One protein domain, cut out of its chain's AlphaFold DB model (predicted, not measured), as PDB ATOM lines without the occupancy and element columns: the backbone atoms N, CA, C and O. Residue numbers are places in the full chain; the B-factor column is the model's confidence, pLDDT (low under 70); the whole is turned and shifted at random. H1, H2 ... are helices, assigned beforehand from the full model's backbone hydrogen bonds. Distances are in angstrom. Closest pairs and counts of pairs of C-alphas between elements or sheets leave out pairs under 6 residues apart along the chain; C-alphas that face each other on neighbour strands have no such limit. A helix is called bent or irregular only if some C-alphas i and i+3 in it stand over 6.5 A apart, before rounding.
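This is residues 120 to 198 of the 219 residues of an uncharacterized protein of Bifidobacterium pseudolongum subsp. globosum (UniProt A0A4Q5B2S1). H3 and H4 make an open V, joined at one end, with the short H2 in its mouth; H1 lies beside the first part of H3, shifted along it, and lengthens that side. The printed part has 79 residues with four named helices, H1 to H4 in chain order, and no named strand. It is all helix and loose, with a radius of gyration of the C-alphas of 14.5 A and spans of 51 by 30 by 17 A.

H1, residues 120 to 139, begins at C-alpha 120 (130.425, 195.795, 143.342) and is 28.1 A long. H2, residues 145 to 151, is 10.0 A long. H3, residues 157 to 175, is 26.7 A long and begins at C-alpha 157 (132.233, 178.483, 143.084). H4, residues 179 to 197, is 29.2 A long and ends at C-alpha 197 (156.263, 175.348, 158.576); it is irregular, with C-alphas 180 and 183 7.2 A apart.

H1, with residues 128 to 136 alone, touches H3 at residues 157 to 165; the closest C-alphas, of Met 129 and Pro 157, are 5.3 A apart. They run the same way at a shallow tilt of 17 degrees. H1 and H2 only just touch, with 3 pairs of C-alphas within 8 A, the closest those of Val 137 and Glu 145 at 6.7 A; they stand about perpendicular, at 82 degrees. H2 and H3 are near each other, with 8 pairs of C-alphas within 10 A. H3 and H4 form a helical hairpin, running opposite ways at a steep tilt of 44 degrees; they touch through residues 174 to 175 and 181 to 185 alone, with the closest C-alphas, of Ile 174 and Ser 181, 7.2 A apart. H2 and H4 are close but not clearly touching; the closest C-alphas, of Ala 150 and Ile 192, are 7.8 A apart. H1 and H4 are apart. The helix packing is mostly crossed, but only just: 1 of 3 touching pairs is at a shallow tilt. In H1, H2 and H3 every O i to N i+4 pair is within hydrogen-bond range; in H4 11 of 15 are.

The C-alphas farthest apart, of Thr 120 and Glu 180, are 51.8 A apart. The printed part has no cut, and its three links are tight. Residues 176 to 181, of which 179 to 181 belong to H4, and residues 186 to 191 of H4 stand free. Mean pLDDT of the printed part is 72.4; residues 120 to 121 and 173 to 198 are under 70.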
ATOM      1  N   THR A 120     131.584 196.518 142.803       67.31
ATOM      2  CA  THR A 120     130.425 195.795 143.342       67.31
ATOM      3  C   THR A 120     130.287 194.356 142.839       67.31
ATOM      4  O   THR A 120     129.919 193.467 143.603       67.31
ATOM      5  N   GLU A 121     130.582 194.087 141.568       67.69
ATOM      6  CA  GLU A 121     130.546 192.730 141.008       67.69
ATOM      7  C   GLU A 121     131.755 191.905 141.447       67.69
ATOM      8  O   GLU A 121     131.610 190.712 141.705       67.69
ATOM      9  N   LYS A 122     132.928 192.531 141.611       71.81
ATOM     10  CA  LYS A 122     134.098 191.880 142.222       71.81
ATOM     11  C   LYS A 122     133.823 191.517 143.676       71.81
ATOM     12  O   LYS A 122     134.152 190.411 144.097       71.81
ATOM     13  N   GLU A 123     133.194 192.418 144.431       74.88
ATOM     14  CA  GLU A 123     132.755 192.152 145.803       74.88
ATOM     15  C   GLU A 123     131.718 191.024 145.856       74.88
ATOM     16  O   GLU A 123     131.827 190.131 146.697       74.88
ATOM     17  N   LEU A 124     130.754 191.003 144.929       81.31
ATOM     18  CA  LEU A 124     129.761 189.934 144.841       81.31
ATOM     19  C   LEU A 124     130.397 188.586 144.476       81.31
ATOM     20  O   LEU A 124     130.086 187.579 145.110       81.31
ATOM     21  N   ALA A 125     131.304 188.554 143.500       74.19
ATOM     22  CA  ALA A 125     132.023 187.347 143.105       74.19
ATOM     23  C   ALA A 125     132.912 186.823 144.246       74.19
ATOM     24  O   ALA A 125     132.915 185.624 144.530       74.19
ATOM     25  N   ALA A 126     133.603 187.714 144.966       76.94
ATOM     26  CA  ALA A 126     134.374 187.355 146.154       76.94
ATOM     27  C   ALA A 126     133.476 186.806 147.275       76.94
ATOM     28  O   ALA A 126     133.808 185.790 147.888       76.94
ATOM     29  N   ALA A 127     132.310 187.416 147.507       80.12
ATOM     30  CA  ALA A 127     131.339 186.934 148.486       80.12
ATOM     31  C   ALA A 127     130.761 185.561 148.102       80.12
ATOM     32  O   ALA A 127     130.622 184.689 148.956       80.12
ATOM     33  N   GLN A 128     130.459 185.336 146.821       80.94
ATOM     34  CA  GLN A 128     129.986 184.042 146.320       80.94
ATOM     35  C   GLN A 128     131.049 182.949 146.465       80.94
ATOM     36  O   GLN A 128     130.724 181.830 146.868       80.94
ATOM     37  N   MET A 129     132.316 183.272 146.201       81.94
ATOM     38  CA  MET A 129     133.441 182.362 146.432       81.94
ATOM     39  C   MET A 129     133.600 182.010 147.909       81.94
ATOM     40  O   MET A 129     133.782 180.842 148.246       81.94
ATOM     41  N   GLU A 130     133.484 182.989 148.801       82.56
ATOM     42  CA  GLU A 130     133.584 182.755 150.241       82.56
ATOM     43  C   GLU A 130     132.431 181.885 150.762       82.56
ATOM     44  O   GLU A 130     132.650 180.932 151.510       82.56
ATOM     45  N   ILE A 131     131.206 182.123 150.286       85.00
ATOM     46  CA  ILE A 131     130.053 181.266 150.591       85.00
ATOM     47  C   ILE A 131     130.299 179.833 150.098       85.00
ATOM     48  O   ILE A 131     130.013 178.878 150.821       85.00
ATOM     49  N   ALA A 132     130.851 179.657 148.895       82.31
ATOM     50  CA  ALA A 132     131.167 178.336 148.358       82.31
ATOM     51  C   ALA A 132     132.245 177.614 149.181       82.31
ATOM     52  O   ALA A 132     132.116 176.417 149.438       82.31
ATOM     53  N   ARG A 133     133.267 178.335 149.663       82.56
ATOM     54  CA  ARG A 133     134.300 177.800 150.566       82.56
ATOM     55  C   ARG A 133     133.707 177.323 151.885       82.56
ATOM     56  O   ARG A 133     133.943 176.185 152.285       82.56
ATOM     57  N   GLN A 134     132.890 178.157 152.523       84.31
ATOM     58  CA  GLN A 134     132.206 177.802 153.767       84.31
ATOM     59  C   GLN A 134     131.292 176.591 153.574       84.31
ATOM     60  O   GLN A 134     131.292 175.668 154.391       84.31
ATOM     61  N   LYS A 135     130.563 176.551 152.453       82.69
ATOM     62  CA  LYS A 135     129.706 175.424 152.091       82.69
ATOM     63  C   LYS A 135     130.515 174.140 151.926       82.69
ATOM     64  O   LYS A 135     130.173 173.145 152.557       82.69
ATOM     65  N   ALA A 136     131.616 174.174 151.179       80.69
ATOM     66  CA  ALA A 136     132.482 173.017 150.970       80.69
ATOM     67  C   ALA A 136     133.055 172.461 152.282       80.69
ATOM     68  O   ALA A 136     133.028 171.252 152.487       80.69
ATOM     69  N   VAL A 137     133.508 173.325 153.195       86.69
ATOM     70  CA  VAL A 137     133.996 172.906 154.522       86.69
ATOM     71  C   VAL A 137     132.872 172.317 155.381       86.69
ATOM     72  O   VAL A 137     133.088 171.375 156.139       86.69
ATOM     73  N   SER A 138     131.656 172.855 155.268       84.75
ATOM     74  CA  SER A 138     130.505 172.370 156.038       84.75
ATOM     75  C   SER A 138     129.933 171.045 155.518       84.75
ATOM     76  O   SER A 138     129.486 170.217 156.310       84.75
ATOM     77  N   GLU A 139     129.948 170.835 154.198       85.81
ATOM     78  CA  GLU A 139     129.346 169.671 153.539       85.81
ATOM     79  C   GLU A 139     130.327 168.499 153.397       85.81
ATOM     80  O   GLU A 139     129.891 167.347 153.325       85.81
ATOM     81  N   HIS A 140     131.639 168.760 153.399       84.31
ATOM     82  CA  HIS A 140     132.676 167.741 153.234       84.31
ATOM     83  C   HIS A 140     133.568 167.652 154.483       84.31
ATOM     84  O   HIS A 140     134.479 168.463 154.647       84.31
ATOM     85  N   PRO A 141     133.350 166.655 155.366       82.12
ATOM     86  CA  PRO A 141     134.013 166.562 156.670       82.12
ATOM     87  C   PRO A 141     135.545 166.546 156.638       82.12
ATOM     88  O   PRO A 141     136.177 166.888 157.640       82.12
ATOM     89  N   HIS A 142     136.156 166.113 155.531       79.81
ATOM     90  CA  HIS A 142     137.610 166.072 155.388       79.81
ATOM     91  C   HIS A 142     138.192 167.297 154.672       79.81
ATOM     92  O   HIS A 142     139.418 167.428 154.603       79.81
ATOM     93  N   VAL A 143     137.348 168.192 154.162       82.94
ATOM     94  CA  VAL A 143     137.754 169.449 153.534       82.94
ATOM     95  C   VAL A 143     137.781 170.537 154.604       82.94
ATOM     96  O   VAL A 143     136.764 170.885 155.190       82.94
ATOM     97  N   SER A 144     138.961 171.090 154.868       84.75
ATOM     98  CA  SER A 144     139.137 172.269 155.719       84.75
ATOM     99  C   SER A 144     139.595 173.468 154.895       84.75
ATOM    100  O   SER A 144     140.081 173.306 153.776       84.75
ATOM    101  N   GLU A 145     139.501 174.674 155.459       80.75
ATOM    102  CA  GLU A 145     140.023 175.889 154.815       80.75
ATOM    103  C   GLU A 145     141.515 175.759 154.474       80.75
ATOM    104  O   GLU A 145     141.922 176.061 153.357       80.75
ATOM    105  N   ASP A 146     142.308 175.181 155.383       78.62
ATOM    106  CA  ASP A 146     143.729 174.887 155.157       78.62
ATOM    107  C   ASP A 146     143.958 173.935 153.964       78.62
ATOM    108  O   ASP A 146     144.960 174.037 153.257       78.62
ATOM    109  N   VAL A 147     143.050 172.977 153.754       78.75
ATOM    110  CA  VAL A 147     143.113 172.013 152.644       78.75
ATOM    111  C   VAL A 147     142.704 172.672 151.330       78.75
ATOM    112  O   VAL A 147     143.357 172.435 150.314       78.75
ATOM    113  N   LEU A 148     141.678 173.527 151.353       80.81
ATOM    114  CA  LEU A 148     141.288 174.337 150.202       80.81
ATOM    115  C   LEU A 148     142.439 175.257 149.775       80.81
ATOM    116  O   LEU A 148     142.813 175.243 148.610       80.81
ATOM    117  N   ASP A 149     143.070 175.967 150.709       82.56
ATOM    118  CA  ASP A 149     144.158 176.904 150.389       82.56
ATOM    119  C   ASP A 149     145.436 176.220 149.905       82.56
ATOM    120  O   ASP A 149     146.175 176.772 149.090       82.56
ATOM    121  N   ALA A 150     145.723 175.016 150.401       80.06
ATOM    122  CA  ALA A 150     146.927 174.293 150.016       80.06
ATOM    123  C   ALA A 150     146.779 173.527 148.693       80.06
ATOM    124  O   ALA A 150     147.786 173.300 148.018       80.06
ATOM    125  N   LEU A 151     145.569 173.059 148.356       77.88
ATOM    126  CA  LEU A 151     145.369 172.033 147.324       77.88
ATOM    127  C   LEU A 151     144.289 172.361 146.280       77.88
ATOM    128  O   LEU A 151     144.290 171.727 145.222       77.88
ATOM    129  N   CYS A 152     143.383 173.307 146.538       79.69
ATOM    130  CA  CYS A 152     142.351 173.694 145.579       79.69
ATOM    131  C   CYS A 152     142.842 174.857 144.707       79.69
ATOM    132  O   CYS A 152     143.226 175.909 145.210       79.69
ATOM    133  N   THR A 153     142.817 174.675 143.385       84.56
ATOM    134  CA  THR A 153     143.173 175.719 142.404       84.56
ATOM    135  C   THR A 153     141.960 176.244 141.638       84.56
ATOM    136  O   THR A 153     142.134 176.909 140.622       84.56
ATOM    137  N   ALA A 154     140.744 175.889 142.061       82.94
ATOM    138  CA  ALA A 154     139.525 176.348 141.413       82.94
ATOM    139  C   ALA A 154     139.274 177.826 141.735       82.94
ATOM    140  O   ALA A 154     139.331 178.243 142.890       82.94
ATOM    141  N   ASP A 155     138.971 178.599 140.700       81.00
ATOM    142  CA  ASP A 155     138.707 180.039 140.742       81.00
ATOM    143  C   ASP A 155     137.216 180.374 140.567       81.00
ATOM    144  O   ASP A 155     136.842 181.540 140.471       81.00
ATOM    145  N   THR A 156     136.357 179.351 140.570       82.31
ATOM    146  CA  THR A 156     134.901 179.483 140.472       82.31
ATOM    147  C   THR A 156     134.195 178.713 141.595       82.31
ATOM    148  O   THR A 156     134.710 177.680 142.042       82.31
ATOM    149  N   PRO A 157     133.002 179.163 142.038       76.50
ATOM    150  CA  PRO A 157     132.233 178.483 143.084       76.50
ATOM    151  C   PRO A 157     131.918 177.021 142.746       76.50
ATOM    152  O   PRO A 157     132.070 176.139 143.593       76.50
ATOM    153  N   ASP A 158     131.537 176.761 141.494       78.94
ATOM    154  CA  ASP A 158     131.191 175.420 141.015       78.94
ATOM    155  C   ASP A 158     132.427 174.518 140.946       78.94
ATOM    156  O   ASP A 158     132.400 173.391 141.440       78.94
ATOM    157  N   GLY A 159     133.552 175.033 140.431       78.50
ATOM    158  CA  GLY A 159     134.813 174.290 140.404       78.50
ATOM    159  C   GLY A 159     135.320 173.939 141.806       78.50
ATOM    160  O   GLY A 159     135.880 172.861 142.012       78.50
ATOM    161  N   LEU A 160     135.086 174.814 142.788       85.00
ATOM    162  CA  LEU A 160     135.429 174.558 144.185       85.00
ATOM    163  C   LEU A 160     134.554 173.453 144.790       85.00
ATOM    164  O   LEU A 160     135.075 172.574 145.480       85.00
ATOM    165  N   ALA A 161     133.250 173.466 144.510       82.00
ATOM    166  CA  ALA A 161     132.320 172.442 144.976       82.00
ATOM    167  C   ALA A 161     132.632 171.061 144.370       82.00
ATOM    168  O   ALA A 161     132.687 170.062 145.090       82.00
ATOM    169  N   GLU A 162     132.904 170.998 143.065       82.06
ATOM    170  CA  GLU A 162     133.299 169.757 142.392       82.06
ATOM    171  C   GLU A 162     134.621 169.206 142.936       82.06
ATOM    172  O   GLU A 162     134.742 168.005 143.201       82.06
ATOM    173  N   TRP A 163     135.602 170.084 143.156       89.88
ATOM    174  CA  TRP A 163     136.880 169.705 143.747       89.88
ATOM    175  C   TRP A 163     136.705 169.144 145.162       89.88
ATOM    176  O   TRP A 163     137.263 168.091 145.478       89.88
ATOM    177  N   ALA A 164     135.901 169.803 146.000       85.50
ATOM    178  CA  ALA A 164     135.661 169.385 147.377       85.50
ATOM    179  C   ALA A 164     134.960 168.016 147.447       85.50
ATOM    180  O   ALA A 164     135.387 167.139 148.201       85.50
ATOM    181  N   ALA A 165     133.963 167.785 146.588       84.00
ATOM    182  CA  ALA A 165     133.291 166.494 146.474       84.00
ATOM    183  C   ALA A 165     134.241 165.380 146.001       84.00
ATOM    184  O   ALA A 165     134.216 164.268 146.538       84.00
ATOM    185  N   ALA A 166     135.110 165.663 145.025       82.56
ATOM    186  CA  ALA A 166     136.103 164.705 144.547       82.56
ATOM    187  C   ALA A 166     137.159 164.384 145.621       82.56
ATOM    188  O   ALA A 166     137.541 163.224 145.793       82.56
ATOM    189  N   PHE A 167     137.606 165.393 146.373       83.19
ATOM    190  CA  PHE A 167     138.540 165.213 147.480       83.19
ATOM    191  C   PHE A 167     137.937 164.341 148.587       83.19
ATOM    192  O   PHE A 167     138.579 163.388 149.031       83.19
ATOM    193  N   GLU A 168     136.688 164.605 148.977       81.44
ATOM    194  CA  GLU A 168     135.971 163.809 149.976       81.44
ATOM    195  C   GLU A 168     135.852 162.342 149.543       81.44
ATOM    196  O   GLU A 168     136.146 161.450 150.332       81.44
ATOM    197  N   GLN A 169     135.526 162.066 148.276       79.81
ATOM    198  CA  GLN A 169     135.469 160.690 147.761       79.81
ATOM    199  C   GLN A 169     136.816 159.959 147.866       79.81
ATOM    200  O   GLN A 169     136.861 158.780 148.223       79.81
ATOM    201  N   VAL A 170     137.924 160.649 147.577       78.69
ATOM    202  CA  VAL A 170     139.273 160.073 147.678       78.69
ATOM    203  C   VAL A 170     139.654 159.824 149.136       78.69
ATOM    204  O   VAL A 170     140.169 158.754 149.459       78.69
ATOM    205  N   VAL A 171     139.400 160.783 150.029       78.06
ATOM    206  CA  VAL A 171     139.770 160.661 151.444       78.06
ATOM    207  C   VAL A 171     138.886 159.654 152.177       78.06
ATOM    208  O   VAL A 171     139.420 158.838 152.930       78.06
ATOM    209  N   ALA A 172     137.579 159.634 151.914       73.44
ATOM    210  CA  ALA A 172     136.668 158.617 152.432       73.44
ATOM    211  C   ALA A 172     137.066 157.214 151.944       73.44
ATOM    212  O   ALA A 172     137.191 156.294 152.748       73.44
ATOM    213  N   GLY A 173     137.413 157.064 150.659       67.62
ATOM    214  CA  GLY A 173     137.915 155.797 150.114       67.62
ATOM    215  C   GLY A 173     139.235 155.321 150.739       67.62
ATOM    216  O   GLY A 173     139.483 154.119 150.817       67.62
ATOM    217  N   ILE A 174     140.084 156.238 151.219       64.00
ATOM    218  CA  ILE A 174     141.301 155.908 151.982       64.00
ATOM    219  C   ILE A 174     140.969 155.560 153.442       64.00
ATOM    220  O   ILE A 174     141.633 154.700 154.027       64.00
ATOM    221  N   ALA A 175     139.967 156.217 154.032       60.06
ATOM    222  CA  ALA A 175     139.516 155.976 155.400       60.06
ATOM    223  C   ALA A 175     138.824 154.611 155.566       60.06
ATOM    224  O   ALA A 175     139.029 153.963 156.590       60.06
ATOM    225  N   ASP A 176     138.093 154.153 154.545       62.12
ATOM    226  CA  ASP A 176     137.406 152.853 154.520       62.12
ATOM    227  C   ASP A 176     138.312 151.677 154.096       62.12
ATOM    228  O   ASP A 176     137.883 150.521 154.058       62.12
ATOM    229  N   ALA A 177     139.586 151.938 153.782       54.94
ATOM    230  CA  ALA A 177     140.541 150.895 153.424       54.94
ATOM    231  C   ALA A 177     140.990 150.079 154.661       54.94
ATOM    232  O   ALA A 177     141.196 150.648 155.737       54.94
ATOM    233  N   PRO A 178     141.204 148.752 154.532       50.28
ATOM    234  CA  PRO A 178     141.656 147.907 155.638       50.28
ATOM    235  C   PRO A 178     142.980 148.404 156.246       50.28
ATOM    236  O   PRO A 178     143.825 148.990 155.569       50.28
ATOM    237  N   THR A 179     143.148 148.156 157.547       52.22
ATOM    238  CA  THR A 179     144.036 148.812 158.533       52.22
ATOM    239  C   THR A 179     145.547 148.882 158.242       52.22
ATOM    240  O   THR A 179     146.286 149.442 159.051       52.22
ATOM    241  N   GLU A 180     146.030 148.427 157.086       49.62
ATOM    242  CA  GLU A 180     147.392 148.720 156.608       49.62
ATOM    243  C   GLU A 180     147.550 150.166 156.073       49.62
ATOM    244  O   GLU A 180     148.676 150.640 155.912       49.62
ATOM    245  N   SER A 181     146.458 150.922 155.864       53.50
ATOM    246  CA  SER A 181     146.504 152.292 155.304       53.50
ATOM    247  C   SER A 181     146.737 153.427 156.326       53.50
ATOM    248  O   SER A 181     146.996 154.569 155.932       53.50
ATOM    249  N   TYR A 182     146.722 153.155 157.640       49.69
ATOM    250  CA  TYR A 182     146.826 154.204 158.676       49.69
ATOM    251  C   TYR A 182     148.148 154.993 158.606       49.69
ATOM    252  O   TYR A 182     148.177 156.205 158.827       49.69
ATOM    253  N   VAL A 183     149.245 154.333 158.222       55.06
ATOM    254  CA  VAL A 183     150.563 154.971 158.033       55.06
ATOM    255  C   VAL A 183     150.571 155.886 156.804       55.06
ATOM    256  O   VAL A 183     151.236 156.922 156.815       55.06
ATOM    257  N   VAL A 184     149.808 155.545 155.760       57.12
ATOM    258  CA  VAL A 184     149.652 156.377 154.556       57.12
ATOM    259  C   VAL A 184     148.858 157.636 154.893       57.12
ATOM    260  O   VAL A 184     149.292 158.733 154.552       57.12
ATOM    261  N   ARG A 185     147.769 157.496 155.663       54.50
ATOM    262  CA  ARG A 185     146.971 158.628 156.159       54.50
ATOM    263  C   ARG A 185     147.799 159.576 157.034       54.50
ATOM    264  O   ARG A 185     147.791 160.780 156.800       54.50
ATOM    265  N   GLN A 186     148.565 159.043 157.991       58.34
ATOM    266  CA  GLN A 186     149.433 159.846 158.864       58.34
ATOM    267  C   GLN A 186     150.548 160.559 158.086       58.34
ATOM    268  O   GLN A 186     150.802 161.737 158.322       58.34
ATOM    269  N   ARG A 187     151.186 159.891 157.115       59.53
ATOM    270  CA  ARG A 187     152.222 160.517 156.272       59.53
ATOM    271  C   ARG A 187     151.667 161.597 155.351       59.53
ATOM    272  O   ARG A 187     152.340 162.599 155.141       59.53
ATOM    273  N   PHE A 188     150.462 161.407 154.820       59.34
ATOM    274  CA  PHE A 188     149.808 162.398 153.970       59.34
ATOM    275  C   PHE A 188     149.453 163.665 154.760       59.34
ATOM    276  O   PHE A 188     149.848 164.760 154.369       59.34
ATOM    277  N   ILE A 189     148.818 163.512 155.928       60.53
ATOM    278  CA  ILE A 189     148.477 164.640 156.813       60.53
ATOM    279  C   ILE A 189     149.748 165.345 157.317       60.53
ATOM    280  O   ILE A 189     149.827 166.574 157.282       60.53
ATOM    281  N   ALA A 190     150.777 164.588 157.714       59.50
ATOM    282  CA  ALA A 190     152.059 165.155 158.128       59.50
ATOM    283  C   ALA A 190     152.787 165.881 156.980       59.50
ATOM    284  O   ALA A 190     153.437 166.893 157.221       59.50
ATOM    285  N   GLY A 191     152.663 165.408 155.735       59.72
ATOM    286  CA  GLY A 191     153.219 166.071 154.552       59.72
ATOM    287  C   GLY A 191     152.564 167.424 154.262       59.72
ATOM    288  O   GLY A 191     153.265 168.393 153.970       59.72
ATOM    289  N   ILE A 192     151.240 167.519 154.424       58.59
ATOM    290  CA  ILE A 192     150.499 168.786 154.304       58.59
ATOM    291  C   ILE A 192     150.944 169.767 155.400       58.59
ATOM    292  O   ILE A 192     151.257 170.920 155.111       58.59
ATOM    293  N   GLN A 193     151.057 169.305 156.650       55.44
ATOM    294  CA  GLN A 193     151.504 170.148 157.764       55.44
ATOM    295  C   GLN A 193     152.979 170.567 157.652       55.44
ATOM    296  O   GLN A 193     153.317 171.697 157.998       55.44
ATOM    297  N   ALA A 194     153.863 169.708 157.133       53.41
ATOM    298  CA  ALA A 194     155.277 170.028 156.933       53.41
ATOM    299  C   ALA A 194     155.493 171.150 155.900       53.41
ATOM    300  O   ALA A 194     156.382 171.984 156.085       53.41
ATOM    301  N   ASN A 195     154.642 171.236 154.870       52.09
ATOM    302  CA  ASN A 195     154.654 172.348 153.912       52.09
ATOM    303  C   ASN A 195     154.240 173.696 154.535       52.09
ATOM    304  O   ASN A 195     154.607 174.741 154.004       52.09
ATOM    305  N   LYS A 196     153.532 173.696 155.673       47.06
ATOM    306  CA  LYS A 196     153.084 174.915 156.373       47.06
ATOM    307  C   LYS A 196     154.192 175.585 157.206       47.06
ATOM    308  O   LYS A 196     154.096 176.774 157.483       47.06
ATOM    309  N   VAL A 197     155.250 174.859 157.603       45.00
ATOM    310  CA  VAL A 197     156.263 175.348 158.576       45.00
ATOM    311  C   VAL A 197     157.689 175.504 158.042       45.00
ATOM    312  O   VAL A 197     158.554 176.010 158.754       45.00
ATOM    313  N   GLY A 198     157.968 175.135 156.793       38.72
ATOM    314  CA  GLY A 198     159.297 175.304 156.210       38.72
ATOM    315  C   GLY A 198     159.219 175.853 154.799       38.72
ATOM    316  O   GLY A 198     158.881 175.113 153.885       38.72
TER     317      GLY A 198